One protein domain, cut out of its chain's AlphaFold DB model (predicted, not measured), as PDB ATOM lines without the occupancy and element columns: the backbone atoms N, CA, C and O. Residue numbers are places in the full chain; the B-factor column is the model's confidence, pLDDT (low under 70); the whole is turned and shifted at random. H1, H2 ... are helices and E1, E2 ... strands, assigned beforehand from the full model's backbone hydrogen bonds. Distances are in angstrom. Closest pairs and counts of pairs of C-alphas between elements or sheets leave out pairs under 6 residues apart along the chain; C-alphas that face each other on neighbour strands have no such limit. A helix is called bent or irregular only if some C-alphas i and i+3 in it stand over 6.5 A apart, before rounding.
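This is residues 113 to 197 and 206 to 303 of the 326 residues of an uncharacterized protein of Reticulomyxa filosa (UniProt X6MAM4). A twisted sheet of five parallel strands is the middle layer, with the long helix H3 on one face and H4 and H6 on the other. On the H4 and H6 side the small hairpin E4 and E5 packs on both helices. The 183 printed residues hold, in order, H1 H2 E1 H3 E2 H4 H5 E3 H6 E4 E5 E6 H7 H8 E7. The large sheet runs E2 E3 E6 E1 E7, and the class is mixed, helices and strands. The whole is compact, with a radius of gyration of the C-alphas of 16.3 A and spans of 50 by 42 by 30 A.

Start with H1, residues 113 to 116, not on the large sheet; H2, residues 121 to 125, only grazes it. Next come the inner strand E1, residues 136 to 141, and H3, residues 149 to 163, which touches H2, closest at the C-alphas of Ala 125 and Ile 160, 5.0 A. Edge strand E2, residues 168 to 174, has H4, residues 181 to 191, over it at a height over the sheet of 8.6 A, on the opposite face from H3. H5, residues 206 to 213, touches no helix. E3, residues 222 to 228, is parallel to E2, with N 172 and O 225 within hydrogen-bond range at 2.8 A. H6, residues 235 to 245, is on the same face as H4. E4, residues 248 to 252, and E5, residues 259 to 263, form an antiparallel hairpin, with N 249 and O 262 at 2.9 A. E6, residues 268 to 273, is parallel to E3, with N 226 and O 271 at 2.9 A, and to E1, with N 138 and O 270 at 3.0 A. After H7, residues 277 to 280, residues 285 to 289 of H8, residues 285 to 296, only just touch H6, with 3 pairs of C-alphas within 8 A, the closest Asp 237 and Tyr 285 at 6.8 A. E7, residues 300 to 302, is the edge strand beside E1, with N 301 and O 139 at 2.8 A. Helices on both faces make three layers, H4 and H8 on one, H3 on the other. E1, H3, E2 and E6, H7, H8, E7 are split strand-helix-strand units, same-way strands that are not neighbours, with right-handed crossovers. Every O i to N i+4 pair is within range in H2, H5, H6 and H8, 10 of 11 in H3 and 6 of 7 in H4; H1 and H7 are too short for one.

Find C-alpha 149 at (44.610, -19.373, -37.857); H3 runs 21.8 A from there. E2 measures 19.9 A and E3 18.7 A. H4, 16.7 A, is irregular, with C-alphas 188 and 191 7.2 A apart. E7 ends at C-alpha 302, (41.801, -14.450, -31.117).

The C-alphas farthest apart, Ser 209 and Asp 282, are 50.9 A apart. Residues 198 to 205 are not printed, and C-alphas 197 and 206 stand 13.1 A apart across this cut. Of the links printed whole, none is long. Mean pLDDT of the printed part is 74.5; 66 residues are under 70, among them 206 to 219 and 276 to 297.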
ATOM      1  N   ILE A 113      29.680 -27.696 -18.680       51.16
ATOM      2  CA  ILE A 113      30.682 -28.068 -19.699       51.16
ATOM      3  C   ILE A 113      32.129 -27.954 -19.175       51.16
ATOM      4  O   ILE A 113      33.006 -28.710 -19.585       51.16
ATOM      5  N   GLN A 114      32.365 -27.079 -18.189       55.69
ATOM      6  CA  GLN A 114      33.669 -26.893 -17.528       55.69
ATOM      7  C   GLN A 114      34.153 -28.137 -16.763       55.69
ATOM      8  O   GLN A 114      35.335 -28.232 -16.440       55.69
ATOM      9  N   GLN A 115      33.265 -29.090 -16.456       62.66
ATOM     10  CA  GLN A 115      33.653 -30.377 -15.874       62.66
ATOM     11  C   GLN A 115      33.958 -31.439 -16.940       62.66
ATOM     12  O   GLN A 115      34.778 -32.319 -16.687       62.66
ATOM     13  N   LEU A 116      33.352 -31.336 -18.126       67.31
ATOM     14  CA  LEU A 116      33.495 -32.306 -19.215       67.31
ATOM     15  C   LEU A 116      34.836 -32.194 -19.955       67.31
ATOM     16  O   LEU A 116      35.335 -33.200 -20.448       67.31
ATOM     17  N   TYR A 117      35.427 -30.997 -20.009       78.44
ATOM     18  CA  TYR A 117      36.633 -30.714 -20.794       78.44
ATOM     19  C   TYR A 117      37.785 -30.166 -19.946       78.44
ATOM     20  O   TYR A 117      37.594 -29.598 -18.870       78.44
ATOM     21  N   CYS A 118      39.010 -30.305 -20.453       82.94
ATOM     22  CA  CYS A 118      40.152 -29.541 -19.970       82.94
ATOM     23  C   CYS A 118      40.026 -28.061 -20.358       82.94
ATOM     24  O   CYS A 118      39.644 -27.717 -21.472       82.94
ATOM     25  N   ASN A 119      40.431 -27.181 -19.444       77.50
ATOM     26  CA  ASN A 119      40.441 -25.728 -19.622       77.50
ATOM     27  C   ASN A 119      41.790 -25.174 -20.127       77.50
ATOM     28  O   ASN A 119      41.942 -23.963 -20.262       77.50
ATOM     29  N   ASN A 120      42.790 -26.032 -20.355       85.44
ATOM     30  CA  ASN A 120      44.136 -25.614 -20.735       85.44
ATOM     31  C   ASN A 120      44.842 -26.662 -21.615       85.44
ATOM     32  O   ASN A 120      44.892 -27.844 -21.264       85.44
ATOM     33  N   LEU A 121      45.435 -26.196 -22.719       87.50
ATOM     34  CA  LEU A 121      46.158 -26.998 -23.714       87.50
ATOM     35  C   LEU A 121      47.311 -27.813 -23.100       87.50
ATOM     36  O   LEU A 121      47.478 -28.991 -23.407       87.50
ATOM     37  N   ARG A 122      48.084 -27.214 -22.182       88.06
ATOM     38  CA  ARG A 122      49.213 -27.873 -21.505       88.06
ATOM     39  C   ARG A 122      48.732 -28.953 -20.539       88.06
ATOM     40  O   ARG A 122      49.347 -30.012 -20.466       88.06
ATOM     41  N   THR A 123      47.624 -28.717 -19.833       86.62
ATOM     42  CA  THR A 123      46.999 -29.741 -18.981       86.62
ATOM     43  C   THR A 123      46.553 -30.941 -19.811       86.62
ATOM     44  O   THR A 123      46.773 -32.067 -19.379       86.62
ATOM     45  N   PHE A 124      45.989 -30.719 -21.005       88.88
ATOM     46  CA  PHE A 124      45.657 -31.789 -21.951       88.88
ATOM     47  C   PHE A 124      46.905 -32.529 -22.463       88.88
ATOM     48  O   PHE A 124      46.970 -33.753 -22.377       88.88
ATOM     49  N   ALA A 125      47.930 -31.804 -22.917       87.88
ATOM     50  CA  ALA A 125      49.158 -32.397 -23.449       87.88
ATOM     51  C   ALA A 125      49.903 -33.289 -22.431       87.88
ATOM     52  O   ALA A 125      50.511 -34.289 -22.807       87.88
ATOM     53  N   LEU A 126      49.819 -32.955 -21.137       86.12
ATOM     54  CA  LEU A 126      50.441 -33.692 -20.029       86.12
ATOM     55  C   LEU A 126      49.590 -34.861 -19.483       86.12
ATOM     56  O   LEU A 126      49.944 -35.436 -18.450       86.12
ATOM     57  N   GLN A 127      48.474 -35.231 -20.128       76.75
ATOM     58  CA  GLN A 127      47.576 -36.303 -19.666       76.75
ATOM     59  C   GLN A 127      48.176 -37.716 -19.798       76.75
ATOM     60  O   GLN A 127      47.798 -38.521 -20.652       76.75
ATOM     61  N   ASN A 128      49.063 -38.061 -18.870       63.97
ATOM     62  CA  ASN A 128      49.753 -39.352 -18.829       63.97
ATOM     63  C   ASN A 128      49.050 -40.417 -17.960       63.97
ATOM     64  O   ASN A 128      49.516 -41.550 -17.907       63.97
ATOM     65  N   VAL A 129      47.944 -40.081 -17.280       58.22
ATOM     66  CA  VAL A 129      47.231 -40.987 -16.353       58.22
ATOM     67  C   VAL A 129      45.774 -41.192 -16.805       58.22
ATOM     68  O   VAL A 129      45.019 -40.217 -16.798       58.22
ATOM     69  N   PRO A 130      45.336 -42.426 -17.142       58.06
ATOM     70  CA  PRO A 130      43.993 -42.693 -17.680       58.06
ATOM     71  C   PRO A 130      42.823 -42.236 -16.793       58.06
ATOM     72  O   PRO A 130      41.831 -41.721 -17.299       58.06
ATOM     73  N   LEU A 131      42.955 -42.386 -15.471       53.97
ATOM     74  CA  LEU A 131      41.880 -42.225 -14.474       53.97
ATOM     75  C   LEU A 131      41.303 -40.806 -14.320       53.97
ATOM     76  O   LEU A 131      40.323 -40.635 -13.603       53.97
ATOM     77  N   ASN A 132      41.903 -39.790 -14.944       59.31
ATOM     78  CA  ASN A 132      41.418 -38.406 -14.875       59.31
ATOM     79  C   ASN A 132      41.596 -37.644 -16.202       59.31
ATOM     80  O   ASN A 132      41.622 -36.410 -16.216       59.31
ATOM     81  N   ARG A 133      41.740 -38.369 -17.321       77.69
ATOM     82  CA  ARG A 133      41.786 -37.756 -18.654       77.69
ATOM     83  C   ARG A 133      40.464 -37.056 -18.967       77.69
ATOM     84  O   ARG A 133      39.395 -37.556 -18.618       77.69
ATOM     85  N   ARG A 134      40.534 -35.926 -19.669       83.62
ATOM     86  CA  ARG A 134      39.368 -35.189 -20.180       83.62
ATOM     87  C   ARG A 134      39.672 -34.662 -21.577       83.62
ATOM     88  O   ARG A 134      40.781 -34.163 -21.777       83.62
ATOM     89  N   PRO A 135      38.706 -34.704 -22.507       88.94
ATOM     90  CA  PRO A 135      38.903 -34.131 -23.827       88.94
ATOM     91  C   PRO A 135      39.191 -32.625 -23.745       88.94
ATOM     92  O   PRO A 135      38.923 -31.969 -22.734       88.94
ATOM     93  N   PHE A 136      39.718 -32.049 -24.820       91.19
ATOM     94  CA  PHE A 136      40.018 -30.620 -24.915       91.19
ATOM     95  C   PHE A 136      39.302 -29.972 -26.105       91.19
ATOM     96  O   PHE A 136      39.091 -30.609 -27.132       91.19
ATOM     97  N   VAL A 137      38.923 -28.702 -25.974       89.38
ATOM     98  CA  VAL A 137      38.297 -27.913 -27.045       89.38
ATOM     99  C   VAL A 137      38.895 -26.516 -27.014       89.38
ATOM    100  O   VAL A 137      39.003 -25.924 -25.943       89.38
ATOM    101  N   GLN A 138      39.262 -25.981 -28.177       90.12
ATOM    102  CA  GLN A 138      39.732 -24.603 -28.318       90.12
ATOM    103  C   GLN A 138      39.239 -24.014 -29.637       90.12
ATOM    104  O   GLN A 138      39.369 -24.634 -30.693       90.12
ATOM    105  N   LEU A 139      38.672 -22.811 -29.565       88.50
ATOM    106  CA  LEU A 139      38.146 -22.071 -30.707       88.50
ATOM    107  C   LEU A 139      39.176 -21.055 -31.191       88.50
ATOM    108  O   LEU A 139      39.717 -20.298 -30.388       88.50
ATOM    109  N   TYR A 140      39.395 -20.991 -32.498       89.56
ATOM    110  CA  TYR A 140      40.275 -20.019 -33.135       89.56
ATOM    111  C   TYR A 140      39.421 -19.094 -33.993       89.56
ATOM    112  O   TYR A 140      38.792 -19.523 -34.964       89.56
ATOM    113  N   VAL A 141      39.388 -17.820 -33.614       86.88
ATOM    114  CA  VAL A 141      38.616 -16.770 -34.287       86.88
ATOM    115  C   VAL A 141      39.559 -15.718 -34.861       86.88
ATOM    116  O   VAL A 141      40.720 -15.635 -34.468       86.88
ATOM    117  N   SER A 142      39.070 -14.943 -35.825       85.38
ATOM    118  CA  SER A 142      39.743 -13.728 -36.282       85.38
ATOM    119  C   SER A 142      38.756 -12.758 -36.924       85.38
ATOM    120  O   SER A 142      37.683 -13.162 -37.384       85.38
ATOM    121  N   ASP A 143      39.147 -11.490 -36.980       82.00
ATOM    122  CA  ASP A 143      38.496 -10.412 -37.731       82.00
ATOM    123  C   ASP A 143      38.886 -10.405 -39.225       82.00
ATOM    124  O   ASP A 143      38.128  -9.933 -40.066       82.00
ATOM    125  N   GLN A 144      40.066 -10.942 -39.562       80.44
ATOM    126  CA  GLN A 144      40.673 -10.884 -40.896       80.44
ATOM    127  C   GLN A 144      40.910 -12.275 -41.508       80.44
ATOM    128  O   GLN A 144      41.327 -13.229 -40.837       80.44
ATOM    129  N   ILE A 145      40.637 -12.400 -42.812       81.56
ATOM    130  CA  ILE A 145      40.947 -13.591 -43.620       81.56
ATOM    131  C   ILE A 145      42.469 -13.676 -43.813       81.56
ATOM    132  O   ILE A 145      43.140 -12.658 -43.941       81.56
ATOM    133  N   GLY A 146      43.028 -14.889 -43.843       82.25
ATOM    134  CA  GLY A 146      44.455 -15.097 -44.135       82.25
ATOM    135  C   GLY A 146      45.416 -14.777 -42.983       82.25
ATOM    136  O   GLY A 146      46.620 -14.938 -43.143       82.25
ATOM    137  N   ILE A 147      44.907 -14.413 -41.802       85.50
ATOM    138  CA  ILE A 147      45.695 -14.042 -40.608       85.50
ATOM    139  C   ILE A 147      46.515 -15.196 -39.980       85.50
ATOM    140  O   ILE A 147      47.217 -15.014 -38.988       85.50
ATOM    141  N   GLY A 148      46.422 -16.410 -40.536       87.81
ATOM    142  CA  GLY A 148      47.211 -17.565 -40.104       87.81
ATOM    143  C   GLY A 148      46.606 -18.404 -38.972       87.81
ATOM    144  O   GLY A 148      47.361 -19.048 -38.251       87.81
ATOM    145  N   LYS A 149      45.274 -18.471 -38.826       90.06
ATOM    146  CA  LYS A 149      44.610 -19.373 -37.857       90.06
ATOM    147  C   LYS A 149      45.101 -20.824 -37.951       90.06
ATOM    148  O   LYS A 149      45.569 -21.353 -36.948       90.06
ATOM    149  N   SER A 150      45.101 -21.436 -39.140       91.50
ATOM    150  CA  SER A 150      45.626 -22.802 -39.321       91.50
ATOM    151  C   SER A 150      47.114 -22.934 -38.953       91.50
ATOM    152  O   SER A 150      47.542 -23.980 -38.474       91.50
ATOM    153  N   PHE A 151      47.915 -21.876 -39.141       90.38
ATOM    154  CA  PHE A 151      49.320 -21.847 -38.715       90.38
ATOM    155  C   PHE A 151      49.436 -21.810 -37.185       90.38
ATOM    156  O   PHE A 151      50.207 -22.578 -36.614       90.38
ATOM    157  N   LYS A 152      48.611 -20.997 -36.513       92.06
ATOM    158  CA  LYS A 152      48.534 -20.944 -35.049       92.06
ATOM    159  C   LYS A 152      48.046 -22.272 -34.445       92.06
ATOM    160  O   LYS A 152      48.612 -22.732 -33.458       92.06
ATOM    161  N   ILE A 153      47.082 -22.940 -35.082       93.38
ATOM    162  CA  ILE A 153      46.673 -24.317 -34.745       93.38
ATOM    163  C   ILE A 153      47.855 -25.287 -34.891       93.38
ATOM    164  O   ILE A 153      48.105 -26.088 -33.995       93.38
ATOM    165  N   GLY A 154      48.631 -25.179 -35.974       92.75
ATOM    166  CA  GLY A 154      49.848 -25.971 -36.180       92.75
ATOM    167  C   GLY A 154      50.912 -25.760 -35.093       92.75
ATOM    168  O   GLY A 154      51.519 -26.732 -34.644       92.75
ATOM    169  N   GLN A 155      51.102 -24.524 -34.619       91.69
ATOM    170  CA  GLN A 155      51.978 -24.224 -33.478       91.69
ATOM    171  C   GLN A 155      51.478 -24.874 -32.180       91.69
ATOM    172  O   GLN A 155      52.271 -25.462 -31.449       91.69
ATOM    173  N   ASP A 156      50.175 -24.808 -31.900       94.00
ATOM    174  CA  ASP A 156      49.593 -25.397 -30.689       94.00
ATOM    175  C   ASP A 156      49.646 -26.942 -30.737       94.00
ATOM    176  O   ASP A 156      49.937 -27.579 -29.723       94.00
ATOM    177  N   ILE A 157      49.489 -27.560 -31.917       93.69
ATOM    178  CA  ILE A 157      49.741 -29.000 -32.139       93.69
ATOM    179  C   ILE A 157      51.219 -29.347 -31.909       93.69
ATOM    180  O   ILE A 157      51.519 -30.352 -31.260       93.69
ATOM    181  N   ALA A 158      52.152 -28.524 -32.402       91.81
ATOM    182  CA  ALA A 158      53.581 -28.721 -32.162       91.81
ATOM    183  C   ALA A 158      53.919 -28.641 -30.662       91.81
ATOM    184  O   ALA A 158      54.618 -29.514 -30.152       91.81
ATOM    185  N   ALA A 159      53.335 -27.686 -29.931       92.00
ATOM    186  CA  ALA A 159      53.482 -27.575 -28.481       92.00
ATOM    187  C   ALA A 159      52.899 -28.787 -27.726       92.00
ATOM    188  O   ALA A 159      53.500 -29.248 -26.757       92.00
ATOM    189  N   ILE A 160      51.774 -29.372 -28.173       91.25
ATOM    190  CA  ILE A 160      51.308 -30.665 -27.629       91.25
ATOM    191  C   ILE A 160      52.355 -31.759 -27.891       91.25
ATOM    192  O   ILE A 160      52.656 -32.544 -26.992       91.25
ATOM    193  N   ARG A 161      52.928 -31.804 -29.101       91.50
ATOM    194  CA  ARG A 161      53.901 -32.824 -29.529       91.50
ATOM    195  C   ARG A 161      55.231 -32.756 -28.770       91.50
ATOM    196  O   ARG A 161      55.851 -33.799 -28.581       91.50
ATOM    197  N   GLU A 162      55.636 -31.585 -28.273       90.31
ATOM    198  CA  GLU A 162      56.782 -31.437 -27.358       90.31
ATOM    199  C   GLU A 162      56.570 -32.179 -26.026       90.31
ATOM    200  O   GLU A 162      57.484 -32.840 -25.534       90.31
ATOM    201  N   PHE A 163      55.361 -32.119 -25.454       86.75
ATOM    202  CA  PHE A 163      55.024 -32.839 -24.217       86.75
ATOM    203  C   PHE A 163      54.623 -34.300 -24.462       86.75
ATOM    204  O   PHE A 163      54.854 -35.152 -23.603       86.75
ATOM    205  N   ASN A 164      54.022 -34.598 -25.616       85.62
ATOM    206  CA  ASN A 164      53.545 -35.928 -25.982       85.62
ATOM    207  C   ASN A 164      53.900 -36.267 -27.446       85.62
ATOM    208  O   ASN A 164      53.078 -36.089 -28.350       85.62
ATOM    209  N   PRO A 165      55.107 -36.813 -27.705       85.50
ATOM    210  CA  PRO A 165      55.589 -37.091 -29.063       85.50
ATOM    211  C   PRO A 165      54.746 -38.087 -29.872       85.50
ATOM    212  O   PRO A 165      54.917 -38.186 -31.085       85.50
ATOM    213  N   LYS A 166      53.840 -38.831 -29.220       84.19
ATOM    214  CA  LYS A 166      52.935 -39.808 -29.852       84.19
ATOM    215  C   LYS A 166      51.591 -39.209 -30.283       84.19
ATOM    216  O   LYS A 166      50.692 -39.971 -30.649       84.19
ATOM    217  N   VAL A 167      51.430 -37.883 -30.203       87.75
ATOM    218  CA  VAL A 167      50.206 -37.196 -30.628       87.75
ATOM    219  C   VAL A 167      49.979 -37.344 -32.133       87.75
ATOM    220  O   VAL A 167      50.844 -37.021 -32.956       87.75
ATOM    221  N   GLN A 168      48.786 -37.818 -32.474       89.44
ATOM    222  CA  GLN A 168      48.286 -37.914 -33.840       89.44
ATOM    223  C   GLN A 168      47.389 -36.709 -34.122       89.44
ATOM    224  O   GLN A 168      46.574 -36.348 -33.275       89.44
ATOM    225  N   ASP A 169      47.503 -36.106 -35.303       91.12
ATOM    226  CA  ASP A 169      46.629 -35.012 -35.728       91.12
ATOM    227  C   ASP A 169      45.858 -35.352 -37.012       91.12
ATOM    228  O   ASP A 169      46.318 -36.120 -37.863       91.12
ATOM    229  N   VAL A 170      44.635 -34.828 -37.112       91.38
ATOM    230  CA  VAL A 170      43.741 -34.997 -38.263       91.38
ATOM    231  C   VAL A 170      43.072 -33.668 -38.574       91.38
ATOM    232  O   VAL A 170      42.360 -33.127 -37.734       91.38
ATOM    233  N   ARG A 171      43.223 -33.174 -39.803       92.50
ATOM    234  CA  ARG A 171      42.395 -32.079 -40.321       92.50
ATOM    235  C   ARG A 171      41.119 -32.636 -40.940       92.50
ATOM    236  O   ARG A 171      41.187 -33.528 -41.783       92.50
ATOM    237  N   VAL A 172      39.978 -32.090 -40.536       91.81
ATOM    238  CA  VAL A 172      38.648 -32.390 -41.079       91.81
ATOM    239  C   VAL A 172      38.069 -31.085 -41.601       91.81
ATOM    240  O   VAL A 172      37.808 -30.173 -40.821       91.81
ATOM    241  N   ALA A 173      37.931 -30.981 -42.922       89.81
ATOM    242  CA  ALA A 173      37.479 -29.765 -43.586       89.81
ATOM    243  C   ALA A 173      35.982 -29.831 -43.905       89.81
ATOM    244  O   ALA A 173      35.515 -30.777 -44.536       89.81
ATOM    245  N   PHE A 174      35.255 -28.788 -43.517       88.31
ATOM    246  CA  PHE A 174      33.839 -28.584 -43.804       88.31
ATOM    247  C   PHE A 174      33.728 -27.428 -44.800       88.31
ATOM    248  O   PHE A 174      33.638 -26.263 -44.417       88.31
ATOM    249  N   ASN A 175      33.831 -27.752 -46.091       85.31
ATOM    250  CA  ASN A 175      33.957 -26.772 -47.174       85.31
ATOM    251  C   ASN A 175      32.679 -26.572 -48.011       85.31
ATOM    252  O   ASN A 175      32.661 -25.695 -48.875       85.31
ATOM    253  N   SER A 176      31.621 -27.333 -47.735       81.44
ATOM    254  CA  SER A 176      30.338 -27.344 -48.442       81.44
ATOM    255  C   SER A 176      29.165 -26.947 -47.537       81.44
ATOM    256  O   SER A 176      29.257 -26.996 -46.311       81.44
ATOM    257  N   SER A 177      28.037 -26.571 -48.147       74.62
ATOM    258  CA  SER A 177      26.801 -26.234 -47.425       74.62
ATOM    259  C   SER A 177      26.150 -27.443 -46.760       74.62
ATOM    260  O   SER A 177      25.619 -27.323 -45.658       74.62
ATOM    261  N   THR A 178      26.227 -28.617 -47.377       78.31
ATOM    262  CA  THR A 178      25.902 -29.905 -46.753       78.31
ATOM    263  C   THR A 178      27.163 -30.545 -46.178       78.31
ATOM    264  O   THR A 178      28.250 -30.400 -46.737       78.31
ATOM    265  N   ILE A 179      27.039 -31.265 -45.061       80.38
ATOM    266  CA  ILE A 179      28.163 -32.000 -44.471       80.38
ATOM    267  C   ILE A 179      28.418 -33.268 -45.299       80.38
ATOM    268  O   ILE A 179      27.537 -34.120 -45.416       80.38
ATOM    269  N   ASP A 180      29.627 -33.424 -45.849       85.50
ATOM    270  CA  ASP A 180      30.076 -34.701 -46.420       85.50
ATOM    271  C   ASP A 180      30.395 -35.683 -45.285       85.50
ATOM    272  O   ASP A 180      31.535 -35.823 -44.833       85.50
ATOM    273  N   TRP A 181      29.354 -36.375 -44.820       81.56
ATOM    274  CA  TRP A 181      29.447 -37.372 -43.759       81.56
ATOM    275  C   TRP A 181      30.473 -38.470 -44.040       81.56
ATOM    276  O   TRP A 181      31.070 -38.988 -43.100       81.56
ATOM    277  N   LYS A 182      30.738 -38.807 -45.310       80.75
ATOM    278  CA  LYS A 182      31.737 -39.822 -45.649       80.75
ATOM    279  C   LYS A 182      33.148 -39.304 -45.365       80.75
ATOM    280  O   LYS A 182      33.900 -39.968 -44.655       80.75
ATOM    281  N   SER A 183      33.485 -38.118 -45.869       82.62
ATOM    282  CA  SER A 183      34.787 -37.474 -45.631       82.62
ATOM    283  C   SER A 183      35.021 -37.185 -44.141       82.62
ATOM    284  O   SER A 183      36.083 -37.502 -43.597       82.62
ATOM    285  N   VAL A 184      33.995 -36.683 -43.442       83.62
ATOM    286  CA  VAL A 184      34.040 -36.443 -41.988       83.62
ATOM    287  C   VAL A 184      34.325 -37.732 -41.221       83.62
ATOM    288  O   VAL A 184      35.184 -37.733 -40.340       83.62
ATOM    289  N   MET A 185      33.681 -38.844 -41.586       79.06
ATOM    290  CA  MET A 185      33.926 -40.140 -40.949       79.06
ATOM    291  C   MET A 185      35.306 -40.710 -41.270       79.06
ATOM    292  O   MET A 185      35.991 -41.175 -40.360       79.06
ATOM    293  N   GLU A 186      35.768 -40.637 -42.518       80.44
ATOM    294  CA  GLU A 186      37.132 -41.053 -42.870       80.44
ATOM    295  C   GLU A 186      38.192 -40.265 -42.074       80.44
ATOM    296  O   GLU A 186      39.211 -40.839 -41.680       80.44
ATOM    297  N   GLY A 187      37.926 -38.992 -41.756       83.75
ATOM    298  CA  GLY A 187      38.718 -38.187 -40.823       83.75
ATOM    299  C   GLY A 187      38.595 -38.642 -39.363       83.75
ATOM    300  O   GLY A 187      39.593 -39.003 -38.737       83.75
ATOM    301  N   PHE A 188      37.382 -38.653 -38.808       83.50
ATOM    302  CA  PHE A 188      37.124 -38.963 -37.396       83.50
ATOM    303  C   PHE A 188      37.610 -40.355 -36.997       83.50
ATOM    304  O   PHE A 188      38.297 -40.498 -35.980       83.50
ATOM    305  N   TRP A 189      37.361 -41.362 -37.832       78.88
ATOM    306  CA  TRP A 189      37.786 -42.734 -37.574       78.88
ATOM    307  C   TRP A 189      39.262 -42.999 -37.881       78.88
ATOM    308  O   TRP A 189      39.775 -44.033 -37.455       78.88
ATOM    309  N   ARG A 190      39.992 -42.091 -38.547       77.38
ATOM    310  CA  ARG A 190      41.380 -42.319 -39.005       77.38
ATOM    311  C   ARG A 190      42.307 -42.896 -37.929       77.38
ATOM    312  O   ARG A 190      43.078 -43.810 -38.226       77.38
ATOM    313  N   TYR A 191      42.188 -42.388 -36.700       70.81
ATOM    314  CA  TYR A 191      42.924 -42.846 -35.513       70.81
ATOM    315  C   TYR A 191      42.005 -43.158 -34.314       70.81
ATOM    316  O   TYR A 191      42.480 -43.253 -33.184       70.81
ATOM    317  N   HIS A 192      40.692 -43.300 -34.527       68.06
ATOM    318  CA  HIS A 192      39.755 -43.579 -33.434       68.06
ATOM    319  C   HIS A 192      39.959 -45.010 -32.892       68.06
ATOM    320  O   HIS A 192      39.984 -45.942 -33.707       68.06
ATOM    321  N   PRO A 193      40.044 -45.220 -31.557       57.94
ATOM    322  CA  PRO A 193      40.344 -46.533 -30.973       57.94
ATOM    323  C   PRO A 193      39.387 -47.643 -31.432       57.94
ATOM    324  O   PRO A 193      39.812 -48.756 -31.726       57.94
ATOM    325  N   CYS A 194      38.093 -47.332 -31.539       54.69
ATOM    326  CA  CYS A 194      37.033 -48.308 -31.816       54.69
ATOM    327  C   CYS A 194      36.787 -48.549 -33.321       54.69
ATOM    328  O   CYS A 194      35.638 -48.687 -33.728       54.69
ATOM    329  N   THR A 195      37.814 -48.509 -34.181       51.25
ATOM    330  CA  THR A 195      37.621 -48.490 -35.646       51.25
ATOM    331  C   THR A 195      36.969 -49.764 -36.218       51.25
ATOM    332  O   THR A 195      37.642 -50.708 -36.628       51.25
ATOM    333  N   ASN A 196      35.641 -49.708 -36.353       45.78
ATOM    334  CA  ASN A 196      34.733 -50.623 -37.052       45.78
ATOM    335  C   ASN A 196      34.574 -52.046 -36.483       45.78
ATOM    336  O   ASN A 196      35.164 -53.030 -36.951       45.78
ATOM    337  N   GLU A 197      33.573 -52.165 -35.610       42.75
ATOM    338  CA  GLU A 197      32.817 -53.384 -35.299       42.75
ATOM    339  C   GLU A 197      32.064 -53.957 -36.520       42.75
ATOM    340  O   GLU A 197      30.844 -53.999 -36.576       42.75
ATOM    341  N   ALA A 206      45.287 -57.637 -37.312       51.38
ATOM    342  CA  ALA A 206      45.152 -56.563 -38.301       51.38
ATOM    343  C   ALA A 206      45.031 -55.190 -37.631       51.38
ATOM    344  O   ALA A 206      45.542 -54.210 -38.175       51.38
ATOM    345  N   ILE A 207      44.401 -55.128 -36.453       51.75
ATOM    346  CA  ILE A 207      44.379 -53.929 -35.609       51.75
ATOM    347  C   ILE A 207      45.804 -53.639 -35.129       51.75
ATOM    348  O   ILE A 207      46.317 -52.569 -35.434       51.75
ATOM    349  N   GLU A 208      46.496 -54.607 -34.521       51.44
ATOM    350  CA  GLU A 208      47.905 -54.481 -34.122       51.44
ATOM    351  C   GLU A 208      48.798 -54.079 -35.301       51.44
ATOM    352  O   GLU A 208      49.515 -53.089 -35.204       51.44
ATOM    353  N   SER A 209      48.694 -54.745 -36.460       55.81
ATOM    354  CA  SER A 209      49.466 -54.378 -37.659       55.81
ATOM    355  C   SER A 209      49.191 -52.945 -38.128       55.81
ATOM    356  O   SER A 209      50.116 -52.247 -38.549       55.81
ATOM    357  N   LYS A 210      47.938 -52.475 -38.058       55.62
ATOM    358  CA  LYS A 210      47.569 -51.104 -38.437       55.62
ATOM    359  C   LYS A 210      48.046 -50.091 -37.392       55.62
ATOM    360  O   LYS A 210      48.597 -49.064 -37.776       55.62
ATOM    361  N   CYS A 211      47.925 -50.391 -36.100       52.53
ATOM    362  CA  CYS A 211      48.448 -49.563 -35.016       52.53
ATOM    363  C   CYS A 211      49.979 -49.450 -35.083       52.53
ATOM    364  O   CYS A 211      50.501 -48.339 -35.019       52.53
ATOM    365  N   SER A 212      50.694 -50.553 -35.331       56.72
ATOM    366  CA  SER A 212      52.145 -50.554 -35.563       56.72
ATOM    367  C   SER A 212      52.540 -49.747 -36.804       56.72
ATOM    368  O   SER A 212      53.502 -48.990 -36.751       56.72
ATOM    369  N   LYS A 213      51.791 -49.846 -37.914       59.03
ATOM    370  CA  LYS A 213      52.041 -49.044 -39.132       59.03
ATOM    371  C   LYS A 213      51.775 -47.548 -38.949       59.03
ATOM    372  O   LYS A 213      52.377 -46.747 -39.654       59.03
ATOM    373  N   LEU A 214      50.870 -47.175 -38.045       55.47
ATOM    374  CA  LEU A 214      50.489 -45.785 -37.774       55.47
ATOM    375  C   LEU A 214      51.197 -45.189 -36.540       55.47
ATOM    376  O   LEU A 214      50.901 -44.056 -36.171       55.47
ATOM    377  N   ASN A 215      52.110 -45.927 -35.888       57.44
ATOM    378  CA  ASN A 215      52.696 -45.571 -34.582       57.44
ATOM    379  C   ASN A 215      51.637 -45.172 -33.531       57.44
ATOM    380  O   ASN A 215      51.841 -44.287 -32.697       57.44
ATOM    381  N   TYR A 216      50.479 -45.827 -33.582       58.53
ATOM    382  CA  TYR A 216      49.356 -45.576 -32.693       58.53
ATOM    383  C   TYR A 216      49.446 -46.452 -31.442       58.53
ATOM    384  O   TYR A 216      49.669 -47.660 -31.529       58.53
ATOM    385  N   SER A 217      49.204 -45.849 -30.281       62.88
ATOM    386  CA  SER A 217      48.966 -46.558 -29.022       62.88
ATOM    387  C   SER A 217      47.614 -46.146 -28.446       62.88
ATOM    388  O   SER A 217      47.162 -45.035 -28.702       62.88
ATOM    389  N   VAL A 218      46.984 -47.002 -27.636       59.38
ATOM    390  CA  VAL A 218      45.695 -46.692 -26.976       59.38
ATOM    391  C   VAL A 218      45.787 -45.431 -26.091       59.38
ATOM    392  O   VAL A 218      44.803 -44.724 -25.906       59.38
ATOM    393  N   ASP A 219      46.991 -45.100 -25.612       64.56
ATOM    394  CA  ASP A 219      47.310 -43.879 -24.860       64.56
ATOM    395  C   ASP A 219      47.701 -42.658 -25.716       64.56
ATOM    396  O   ASP A 219      47.989 -41.594 -25.164       64.56
ATOM    397  N   SER A 220      47.744 -42.778 -27.048       78.38
ATOM    398  CA  SER A 220      48.059 -41.653 -27.932       78.38
ATOM    399  C   SER A 220      46.965 -40.588 -27.853       78.38
ATOM    400  O   SER A 220      45.780 -40.887 -28.011       78.38
ATOM    401  N   LEU A 221      47.366 -39.330 -27.657       88.12
ATOM    402  CA  LEU A 221      46.464 -38.190 -27.819       88.12
ATOM    403  C   LEU A 221      46.115 -38.016 -29.305       88.12
ATOM    404  O   LEU A 221      46.968 -38.218 -30.174       88.12
ATOM    405  N   ILE A 222      44.872 -37.630 -29.587       90.75
ATOM    406  CA  ILE A 222      44.373 -37.371 -30.944       90.75
ATOM    407  C   ILE A 222      43.893 -35.923 -31.007       90.75
ATOM    408  O   ILE A 222      43.088 -35.507 -30.177       90.75
ATOM    409  N   VAL A 223      44.368 -35.149 -31.980       93.50
ATOM    410  CA  VAL A 223      43.992 -33.742 -32.161       93.50
ATOM    411  C   VAL A 223      43.281 -33.562 -33.496       93.50
ATOM    412  O   VAL A 223      43.880 -33.699 -34.559       93.50
ATOM    413  N   TYR A 224      41.996 -33.234 -33.443       94.88
ATOM    414  CA  TYR A 224      41.190 -32.909 -34.611       94.88
ATOM    415  C   TYR A 224      41.239 -31.400 -34.872       94.88
ATOM    416  O   TYR A 224      40.723 -30.615 -34.079       94.88
ATOM    417  N   HIS A 225      41.836 -30.988 -35.990       95.06
ATOM    418  CA  HIS A 225      41.673 -29.646 -36.551       95.06
ATOM    419  C   HIS A 225      40.371 -29.632 -37.355       95.06
ATOM    420  O   HIS A 225      40.318 -30.186 -38.453       95.06
ATOM    421  N   LEU A 226      39.314 -29.041 -36.794       93.50
ATOM    422  CA  LEU A 226      38.053 -28.838 -37.507       93.50
ATOM    423  C   LEU A 226      38.151 -27.517 -38.268       93.50
ATOM    424  O   LEU A 226      38.198 -26.448 -37.663       93.50
ATOM    425  N   ASP A 227      38.228 -27.609 -39.587       91.12
ATOM    426  CA  ASP A 227      38.435 -26.493 -40.503       91.12
ATOM    427  C   ASP A 227      37.105 -26.127 -41.165       91.12
ATOM    428  O   ASP A 227      36.646 -26.810 -42.083       91.12
ATOM    429  N   ILE A 228      36.436 -25.104 -40.635       88.19
ATOM    430  CA  ILE A 228      35.074 -24.730 -41.025       88.19
ATOM    431  C   ILE A 228      35.151 -23.591 -42.050       88.19
ATOM    432  O   ILE A 228      35.757 -22.552 -41.788       88.19
ATOM    433  N   SER A 229      34.539 -23.758 -43.227       83.75
ATOM    434  CA  SER A 229      34.468 -22.701 -44.248       83.75
ATOM    435  C   SER A 229      33.250 -21.794 -44.060       83.75
ATOM    436  O   SER A 229      32.291 -22.134 -43.368       83.75
ATOM    437  N   SER A 230      33.257 -20.615 -44.688       76.38
ATOM    438  CA  SER A 230      32.112 -19.692 -44.665       76.38
ATOM    439  C   SER A 230      30.878 -20.208 -45.422       76.38
ATOM    440  O   SER A 230      29.849 -19.540 -45.412       76.38
ATOM    441  N   CYS A 231      30.958 -21.375 -46.069       70.94
ATOM    442  CA  CYS A 231      29.880 -21.948 -46.877       70.94
ATOM    443  C   CYS A 231      28.972 -22.927 -46.113       70.94
ATOM    444  O   CYS A 231      28.027 -23.433 -46.714       70.94
ATOM    445  N   VAL A 232      29.256 -23.229 -44.840       69.56
ATOM    446  CA  VAL A 232      28.515 -24.232 -44.050       69.56
ATOM    447  C   VAL A 232      27.090 -23.784 -43.695       69.56
ATOM    448  O   VAL A 232      26.827 -22.599 -43.498       69.56
ATOM    449  N   SER A 233      26.161 -24.739 -43.605       67.00
ATOM    450  CA  SER A 233      24.759 -24.492 -43.227       67.00
ATOM    451  C   SER A 233      24.491 -24.659 -41.726       67.00
ATOM    452  O   SER A 233      25.345 -25.125 -40.974       67.00
ATOM    453  N   VAL A 234      23.249 -24.369 -41.317       63.62
ATOM    454  CA  VAL A 234      22.699 -24.570 -39.958       63.62
ATOM    455  C   VAL A 234      22.945 -25.988 -39.410       63.62
ATOM    456  O   VAL A 234      23.098 -26.164 -38.205       63.62
ATOM    457  N   SER A 235      23.078 -27.004 -40.273       68.88
ATOM    458  CA  SER A 235      23.432 -28.373 -39.853       68.88
ATOM    459  C   SER A 235      24.766 -28.471 -39.088       68.88
ATOM    460  O   SER A 235      24.948 -29.393 -38.292       68.88
ATOM    461  N   MET A 236      25.669 -27.499 -39.274       77.12
ATOM    462  CA  MET A 236      26.929 -27.384 -38.537       77.12
ATOM    463  C   MET A 236      26.720 -27.131 -37.040       77.12
ATOM    464  O   MET A 236      27.461 -27.672 -36.223       77.12
ATOM    465  N   ASP A 237      25.702 -26.353 -36.667       70.94
ATOM    466  CA  ASP A 237      25.421 -26.035 -35.264       70.94
ATOM    467  C   ASP A 237      24.971 -27.280 -34.501       70.94
ATOM    468  O   ASP A 237      25.495 -27.576 -33.426       70.94
ATOM    469  N   THR A 238      24.052 -28.049 -35.091       71.69
ATOM    470  CA  THR A 238      23.593 -29.329 -34.540       71.69
ATOM    471  C   THR A 238      24.753 -30.313 -34.420       71.69
ATOM    472  O   THR A 238      24.927 -30.914 -33.363       71.69
ATOM    473  N   PHE A 239      25.597 -30.425 -35.452       79.25
ATOM    474  CA  PHE A 239      26.784 -31.285 -35.427       79.25
ATOM    475  C   PHE A 239      27.788 -30.891 -34.331       79.25
ATOM    476  O   PHE A 239      28.249 -31.749 -33.578       79.25
ATOM    477  N   LEU A 240      28.122 -29.601 -34.205       77.44
ATOM    478  CA  LEU A 240      29.043 -29.118 -33.172       77.44
ATOM    479  C   LEU A 240      28.441 -29.240 -31.769       77.44
ATOM    480  O   LEU A 240      29.171 -29.527 -30.822       77.44
ATOM    481  N   PHE A 241      27.129 -29.069 -31.612       73.19
ATOM    482  CA  PHE A 241      26.459 -29.314 -30.340       73.19
ATOM    483  C   PHE A 241      26.506 -30.805 -29.968       73.19
ATOM    484  O   PHE A 241      26.919 -31.151 -28.863       73.19
ATOM    485  N   GLU A 242      26.166 -31.707 -30.887       76.69
ATOM    486  CA  GLU A 242      26.289 -33.157 -30.686       76.69
ATOM    487  C   GLU A 242      27.722 -33.551 -30.287       76.69
ATOM    488  O   GLU A 242      27.952 -34.133 -29.221       76.69
ATOM    489  N   LEU A 243      28.709 -33.116 -31.071       83.31
ATOM    490  CA  LEU A 243      30.118 -33.416 -30.841       83.31
ATOM    491  C   LEU A 243      30.643 -32.861 -29.506       83.31
ATOM    492  O   LEU A 243      31.349 -33.565 -28.788       83.31
ATOM    493  N   LEU A 244      30.331 -31.606 -29.167       77.81
ATOM    494  CA  LEU A 244      30.979 -30.886 -28.061       77.81
ATOM    495  C   LEU A 244      30.154 -30.844 -26.761       77.81
ATOM    496  O   LEU A 244      30.694 -30.492 -25.714       77.81
ATOM    497  N   PHE A 245      28.854 -31.157 -26.809       71.00
ATOM    498  CA  PHE A 245      27.948 -31.093 -25.650       71.00
ATOM    499  C   PHE A 245      27.387 -32.467 -25.306       71.00
ATOM    500  O   PHE A 245      27.390 -32.830 -24.131       71.00
ATOM    501  N   LEU A 246      26.952 -33.245 -26.303       69.44
ATOM    502  CA  LEU A 246      26.556 -34.641 -26.076       69.44
ATOM    503  C   LEU A 246      27.750 -35.604 -26.063       69.44
ATOM    504  O   LEU A 246      27.577 -36.766 -25.696       69.44
ATOM    505  N   GLN A 247      28.947 -35.132 -26.442       76.44
ATOM    506  CA  GLN A 247      30.156 -35.951 -26.599       76.44
ATOM    507  C   GLN A 247      29.951 -37.122 -27.573       76.44
ATOM    508  O   GLN A 247      30.605 -38.162 -27.470       76.44
ATOM    509  N   HIS A 248      29.026 -36.961 -28.522       80.44
ATOM    510  CA  HIS A 248      28.578 -38.028 -29.398       80.44
ATOM    511  C   HIS A 248      27.873 -37.485 -30.640       80.44
ATOM    512  O   HIS A 248      27.019 -36.612 -30.518       80.44
ATOM    513  N   VAL A 249      28.154 -38.065 -31.809       78.06
ATOM    514  CA  VAL A 249      27.456 -37.755 -33.065       78.06
ATOM    515  C   VAL A 249      26.887 -39.035 -33.680       78.06
ATOM    516  O   VAL A 249      27.639 -39.963 -33.989       78.06
ATOM    517  N   ASN A 250      25.572 -39.046 -33.913       72.88
ATOM    518  CA  ASN A 250      24.900 -40.018 -34.778       72.88
ATOM    519  C   ASN A 250      25.034 -39.560 -36.230       72.88
ATOM    520  O   ASN A 250      24.472 -38.528 -36.605       72.88
ATOM    521  N   ILE A 251      25.756 -40.326 -37.047       67.69
ATOM    522  CA  ILE A 251      26.023 -39.971 -38.441       67.69
ATOM    523  C   ILE A 251      25.268 -40.940 -39.362       67.69
ATOM    524  O   ILE A 251      25.591 -42.134 -39.391       67.69
ATOM    525  N   PRO A 252      24.255 -40.455 -40.110       63.41
ATOM    526  CA  PRO A 252      23.534 -41.276 -41.069       63.41
ATOM    527  C   PRO A 252      24.425 -41.525 -42.290       63.41
ATOM    528  O   PRO A 252      24.848 -40.589 -42.970       63.41
ATOM    529  N   LEU A 253      24.705 -42.793 -42.592       59.22
ATOM    530  CA  LEU A 253      25.258 -43.156 -43.895       59.22
ATOM    531  C   LEU A 253      24.138 -43.168 -44.942       59.22
ATOM    532  O   LEU A 253      22.972 -43.385 -44.621       59.22
ATOM    533  N   ASN A 254      24.499 -43.007 -46.218       54.00
ATOM    534  CA  ASN A 254      23.565 -42.950 -47.358       54.00
ATOM    535  C   ASN A 254      22.856 -44.293 -47.679       54.00
ATOM    536  O   ASN A 254      22.425 -44.526 -48.807       54.00
ATOM    537  N   THR A 255      22.745 -45.190 -46.700       49.62
ATOM    538  CA  THR A 255      22.028 -46.465 -46.749       49.62
ATOM    539  C   THR A 255      21.170 -46.586 -45.495       49.62
ATOM    540  O   THR A 255      21.701 -46.590 -44.387       49.62
ATOM    541  N   VAL A 256      19.857 -46.736 -45.696       48.19
ATOM    542  CA  VAL A 256      18.734 -46.544 -44.744       48.19
ATOM    543  C   VAL A 256      18.804 -47.351 -43.425       48.19
ATOM    544  O   VAL A 256      17.953 -47.179 -42.563       48.19
ATOM    545  N   MET A 257      19.801 -48.220 -43.225       47.88
ATOM    546  CA  MET A 257      19.894 -49.118 -42.062       47.88
ATOM    547  C   MET A 257      21.237 -49.102 -41.309       47.88
ATOM    548  O   MET A 257      21.403 -49.898 -40.388       47.88
ATOM    549  N   GLU A 258      22.197 -48.232 -41.652       54.22
ATOM    550  CA  GLU A 258      23.482 -48.149 -40.928       54.22
ATOM    551  C   GLU A 258      23.776 -46.716 -40.453       54.22
ATOM    552  O   GLU A 258      24.298 -45.885 -41.195       54.22
ATOM    553  N   VAL A 259      23.462 -46.436 -39.185       59.41
ATOM    554  CA  VAL A 259      23.970 -45.260 -38.459       59.41
ATOM    555  C   VAL A 259      25.318 -45.631 -37.849       59.41
ATOM    556  O   VAL A 259      25.438 -46.675 -37.209       59.41
ATOM    557  N   GLN A 260      26.334 -44.789 -38.034       67.38
ATOM    558  CA  GLN A 260      27.599 -44.923 -37.310       67.38
ATOM    559  C   GLN A 260      27.688 -43.865 -36.209       67.38
ATOM    560  O   GLN A 260      27.450 -42.680 -36.445       67.38
ATOM    561  N   CYS A 261      28.067 -44.310 -35.014       71.81
ATOM    562  CA  CYS A 261      28.119 -43.499 -33.801       71.81
ATOM    563  C   CYS A 261      29.569 -43.129 -33.477       71.81
ATOM    564  O   CYS A 261      30.390 -44.010 -33.215       71.81
ATOM    565  N   PHE A 262      29.900 -41.839 -33.479       80.00
ATOM    566  CA  PHE A 262      31.203 -41.352 -33.017       80.00
ATOM    567  C   PHE A 262      31.087 -40.851 -31.576       80.00
ATOM    568  O   PHE A 262      30.200 -40.051 -31.291       80.00
ATOM    569  N   HIS A 263      31.997 -41.259 -30.687       81.75
ATOM    570  CA  HIS A 263      32.049 -40.796 -29.296       81.75
ATOM    571  C   HIS A 263      33.338 -40.014 -29.019       81.75
ATOM    572  O   HIS A 263      34.428 -40.416 -29.424       81.75
ATOM    573  N   VAL A 264      33.226 -38.915 -28.271       83.25
ATOM    574  CA  VAL A 264      34.383 -38.146 -27.807       83.25
ATOM    575  C   VAL A 264      35.051 -38.869 -26.643       83.25
ATOM    576  O   VAL A 264      34.525 -38.918 -25.533       83.25
ATOM    577  N   ASN A 265      36.252 -39.385 -26.889       84.31
ATOM    578  CA  ASN A 265      37.077 -40.007 -25.860       84.31
ATOM    579  C   ASN A 265      37.965 -38.987 -25.139       84.31
ATOM    580  O   ASN A 265      38.311 -37.924 -25.654       84.31
ATOM    581  N   SER A 266      38.393 -39.345 -23.932       84.75
ATOM    582  CA  SER A 266      39.149 -38.463 -23.042       84.75
ATOM    583  C   SER A 266      40.561 -38.099 -23.519       84.75
ATOM    584  O   SER A 266      41.132 -37.134 -23.025       84.75
ATOM    585  N   ASN A 267      41.105 -38.822 -24.502       86.31
ATOM    586  CA  ASN A 267      42.382 -38.544 -25.165       86.31
ATOM    587  C   ASN A 267      42.258 -37.619 -26.398       86.31
ATOM    588  O   ASN A 267      43.236 -37.460 -27.130       86.31
ATOM    589  N   MET A 268      41.080 -37.041 -26.663       91.00
ATOM    590  CA  MET A 268      40.817 -36.240 -27.866       91.00
ATOM    591  C   MET A 268      40.826 -34.732 -27.604       91.00
ATOM    592  O   MET A 268      40.283 -34.257 -26.609       91.00
ATOM    593  N   ALA A 269      41.372 -33.971 -28.548       93.44
ATOM    594  CA  ALA A 269      41.239 -32.522 -28.623       93.44
ATOM    595  C   ALA A 269      40.544 -32.096 -29.921       93.44
ATOM    596  O   ALA A 269      40.810 -32.673 -30.973       93.44
ATOM    597  N   PHE A 270      39.727 -31.046 -29.860       93.69
ATOM    598  CA  PHE A 270      39.109 -30.401 -31.020       93.69
ATOM    599  C   PHE A 270      39.577 -28.944 -31.099       93.69
ATOM    600  O   PHE A 270      39.222 -28.108 -30.267       93.69
ATOM    601  N   LEU A 271      40.411 -28.652 -32.094       94.81
ATOM    602  CA  LEU A 271      40.924 -27.323 -32.410       94.81
ATOM    603  C   LEU A 271      40.106 -26.782 -33.583       94.81
ATOM    604  O   LEU A 271      40.225 -27.271 -34.706       94.81
ATOM    605  N   ILE A 272      39.222 -25.829 -33.306       91.38
ATOM    606  CA  ILE A 272      38.136 -25.451 -34.214       91.38
ATOM    607  C   ILE A 272      38.464 -24.105 -34.846       91.38
ATOM    608  O   ILE A 272      38.487 -23.077 -34.169       91.38
ATOM    609  N   GLU A 273      38.734 -24.115 -36.146       91.19
ATOM    610  CA  GLU A 273      38.998 -22.924 -36.940       91.19
ATOM    611  C   GLU A 273      37.683 -22.338 -37.456       91.19
ATOM    612  O   GLU A 273      37.022 -22.941 -38.299       91.19
ATOM    613  N   MET A 274      37.317 -21.147 -36.967       83.81
ATOM    614  CA  MET A 274      36.131 -20.438 -37.446       83.81
ATOM    615  C   MET A 274      36.479 -19.445 -38.567       83.81
ATOM    616  O   MET A 274      37.404 -18.631 -38.428       83.81
ATOM    617  N   PRO A 275      35.720 -19.438 -39.671       79.31
ATOM    618  CA  PRO A 275      35.941 -18.547 -40.800       79.31
ATOM    619  C   PRO A 275      35.394 -17.144 -40.505       79.31
ATOM    620  O   PRO A 275      34.485 -16.948 -39.701       79.31
ATOM    621  N   VAL A 276      35.970 -16.146 -41.175       68.94
ATOM    622  CA  VAL A 276      35.711 -14.724 -40.886       68.94
ATOM    623  C   VAL A 276      34.382 -14.244 -41.453       68.94
ATOM    624  O   VAL A 276      33.611 -13.608 -40.748       68.94
ATOM    625  N   GLN A 277      34.083 -14.585 -42.708       59.38
ATOM    626  CA  GLN A 277      32.913 -14.078 -43.446       59.38
ATOM    627  C   GLN A 277      31.560 -14.523 -42.895       59.38
ATOM    628  O   GLN A 277      30.531 -14.023 -43.336       59.38
ATOM    629  N   LEU A 278      31.544 -15.406 -41.899       52.22
ATOM    630  CA  LEU A 278      30.339 -15.606 -41.112       52.22
ATOM    631  C   LEU A 278      29.872 -14.274 -40.495       52.22
ATOM    632  O   LEU A 278      28.675 -14.039 -40.379       52.22
ATOM    633  N   LEU A 279      30.792 -13.364 -40.148       46.50
ATOM    634  CA  LEU A 279      30.531 -12.122 -39.412       46.50
ATOM    635  C   LEU A 279      29.453 -11.187 -39.997       46.50
ATOM    636  O   LEU A 279      28.745 -10.588 -39.188       46.50
ATOM    637  N   ASP A 280      29.218 -11.147 -41.312       40.94
ATOM    638  CA  ASP A 280      28.460 -10.050 -41.953       40.94
ATOM    639  C   ASP A 280      26.974 -10.293 -42.286       40.94
ATOM    640  O   ASP A 280      26.316  -9.375 -42.769       40.94
ATOM    641  N   VAL A 281      26.402 -11.479 -42.030       39.28
ATOM    642  CA  VAL A 281      24.960 -11.718 -42.289       39.28
ATOM    643  C   VAL A 281      24.186 -12.096 -41.023       39.28
ATOM    644  O   VAL A 281      24.719 -12.729 -40.104       39.28
ATOM    645  N   ASP A 282      22.928 -11.653 -41.018       43.16
ATOM    646  CA  ASP A 282      21.870 -11.670 -39.996       43.16
ATOM    647  C   ASP A 282      21.395 -13.092 -39.621       43.16
ATOM    648  O   ASP A 282      20.235 -13.480 -39.768       43.16
ATOM    649  N   HIS A 283      22.343 -13.939 -39.225       46.72
ATOM    650  CA  HIS A 283      22.111 -15.333 -38.878       46.72
ATOM    651  C   HIS A 283      22.630 -15.661 -37.479       46.72
ATOM    652  O   HIS A 283      23.795 -15.425 -37.134       46.72
ATOM    653  N   ASP A 284      21.737 -16.280 -36.711       48.28
ATOM    654  CA  ASP A 284      21.866 -16.560 -35.282       48.28
ATOM    655  C   ASP A 284      23.034 -17.515 -34.963       48.28
ATOM    656  O   ASP A 284      23.551 -17.502 -33.855       48.28
ATOM    657  N   TYR A 285      23.557 -18.289 -35.924       47.62
ATOM    658  CA  TYR A 285      24.587 -19.311 -35.666       47.62
ATOM    659  C   TYR A 285      25.908 -18.759 -35.077       47.62
ATOM    660  O   TYR A 285      26.543 -19.435 -34.269       47.62
ATOM    661  N   LYS A 286      26.349 -17.520 -35.388       53.72
ATOM    662  CA  LYS A 286      27.529 -16.949 -34.685       53.72
ATOM    663  C   LYS A 286      27.191 -16.604 -33.252       53.72
ATOM    664  O   LYS A 286      28.052 -16.725 -32.385       53.72
ATOM    665  N   GLN A 287      25.976 -16.118 -33.021       52.34
ATOM    666  CA  GLN A 287      25.496 -15.823 -31.686       52.34
ATOM    667  C   GLN A 287      25.330 -17.133 -30.920       52.34
ATOM    668  O   GLN A 287      25.829 -17.200 -29.805       52.34
ATOM    669  N   LEU A 288      24.802 -18.194 -31.537       51.16
ATOM    670  CA  LEU A 288      24.773 -19.552 -31.011       51.16
ATOM    671  C   LEU A 288      26.186 -20.032 -30.678       51.16
ATOM    672  O   LEU A 288      26.484 -20.148 -29.500       51.16
ATOM    673  N   LEU A 289      27.095 -20.226 -31.640       57.38
ATOM    674  CA  LEU A 289      28.442 -20.755 -31.378       57.38
ATOM    675  C   LEU A 289      29.272 -19.871 -30.427       57.38
ATOM    676  O   LEU A 289      29.964 -20.392 -29.555       57.38
ATOM    677  N   ARG A 290      29.174 -18.539 -30.478       55.94
ATOM    678  CA  ARG A 290      29.830 -17.691 -29.462       55.94
ATOM    679  C   ARG A 290      29.160 -17.811 -28.095       55.94
ATOM    680  O   ARG A 290      29.865 -17.779 -27.091       55.94
ATOM    681  N   THR A 291      27.845 -18.000 -28.021       51.75
ATOM    682  CA  THR A 291      27.105 -18.245 -26.769       51.75
ATOM    683  C   THR A 291      27.469 -19.619 -26.202       51.75
ATOM    684  O   THR A 291      28.002 -19.686 -25.105       51.75
ATOM    685  N   VAL A 292      27.325 -20.695 -26.978       52.50
ATOM    686  CA  VAL A 292      27.860 -22.055 -26.762       52.50
ATOM    687  C   VAL A 292      29.253 -22.005 -26.119       52.50
ATOM    688  O   VAL A 292      29.420 -22.488 -25.001       52.50
ATOM    689  N   PHE A 293      30.239 -21.371 -26.765       61.22
ATOM    690  CA  PHE A 293      31.627 -21.374 -26.290       61.22
ATOM    691  C   PHE A 293      31.891 -20.419 -25.110       61.22
ATOM    692  O   PHE A 293      32.680 -20.758 -24.226       61.22
ATOM    693  N   SER A 294      31.226 -19.260 -25.037       57.59
ATOM    694  CA  SER A 294      31.386 -18.312 -23.917       57.59
ATOM    695  C   SER A 294      30.682 -18.774 -22.637       57.59
ATOM    696  O   SER A 294      31.259 -18.665 -21.554       57.59
ATOM    697  N   LEU A 295      29.490 -19.371 -22.748       50.09
ATOM    698  CA  LEU A 295      28.786 -20.037 -21.648       50.09
ATOM    699  C   LEU A 295      29.595 -21.251 -21.155       50.09
ATOM    700  O   LEU A 295      29.822 -21.397 -19.951       50.09
ATOM    701  N   ALA A 296      30.128 -22.065 -22.078       56.38
ATOM    702  CA  ALA A 296      31.058 -23.152 -21.758       56.38
ATOM    703  C   ALA A 296      32.354 -22.677 -21.082       56.38
ATOM    704  O   ALA A 296      32.971 -23.447 -20.349       56.38
ATOM    705  N   LYS A 297      32.774 -21.427 -21.323       64.69
ATOM    706  CA  LYS A 297      34.137 -20.924 -21.078       64.69
ATOM    707  C   LYS A 297      35.213 -21.811 -21.714       64.69
ATOM    708  O   LYS A 297      36.263 -22.049 -21.113       64.69
ATOM    709  N   PHE A 298      34.953 -22.306 -22.924       75.06
ATOM    710  CA  PHE A 298      36.005 -22.939 -23.711       75.06
ATOM    711  C   PHE A 298      37.109 -21.912 -24.022       75.06
ATOM    712  O   PHE A 298      36.794 -20.739 -24.234       75.06
ATOM    713  N   PRO A 299      38.390 -22.317 -24.064       83.44
ATOM    714  CA  PRO A 299      39.468 -21.486 -24.581       83.44
ATOM    715  C   PRO A 299      39.135 -20.915 -25.967       83.44
ATOM    716  O   PRO A 299      38.882 -21.660 -26.914       83.44
ATOM    717  N   ILE A 300      39.151 -19.586 -26.080       84.31
ATOM    718  CA  ILE A 300      39.041 -18.860 -27.347       84.31
ATOM    719  C   ILE A 300      40.379 -18.160 -27.575       84.31
ATOM    720  O   ILE A 300      40.839 -17.409 -26.716       84.31
ATOM    721  N   VAL A 301      40.994 -18.408 -28.728       86.88
ATOM    722  CA  VAL A 301      42.180 -17.699 -29.204       86.88
ATOM    723  C   VAL A 301      41.753 -16.766 -30.326       86.88
ATOM    724  O   VAL A 301      41.295 -17.211 -31.379       86.88
ATOM    725  N   ASP A 302      41.913 -15.469 -30.082       86.50
ATOM    726  CA  ASP A 302      41.801 -14.450 -31.117       86.50
ATOM    727  C   ASP A 302      43.138 -14.355 -31.862       86.50
ATOM    728  O   ASP A 302      44.190 -14.121 -31.254       86.50
ATOM    729  N   VAL A 303      43.110 -14.634 -33.163       84.62
ATOM    730  CA  VAL A 303      44.296 -14.688 -34.019       84.62
ATOM    731  C   VAL A 303      44.392 -13.377 -34.788       84.62
ATOM    732  O   VAL A 303      43.698 -13.180 -35.784       84.62
TER     733      VAL A 303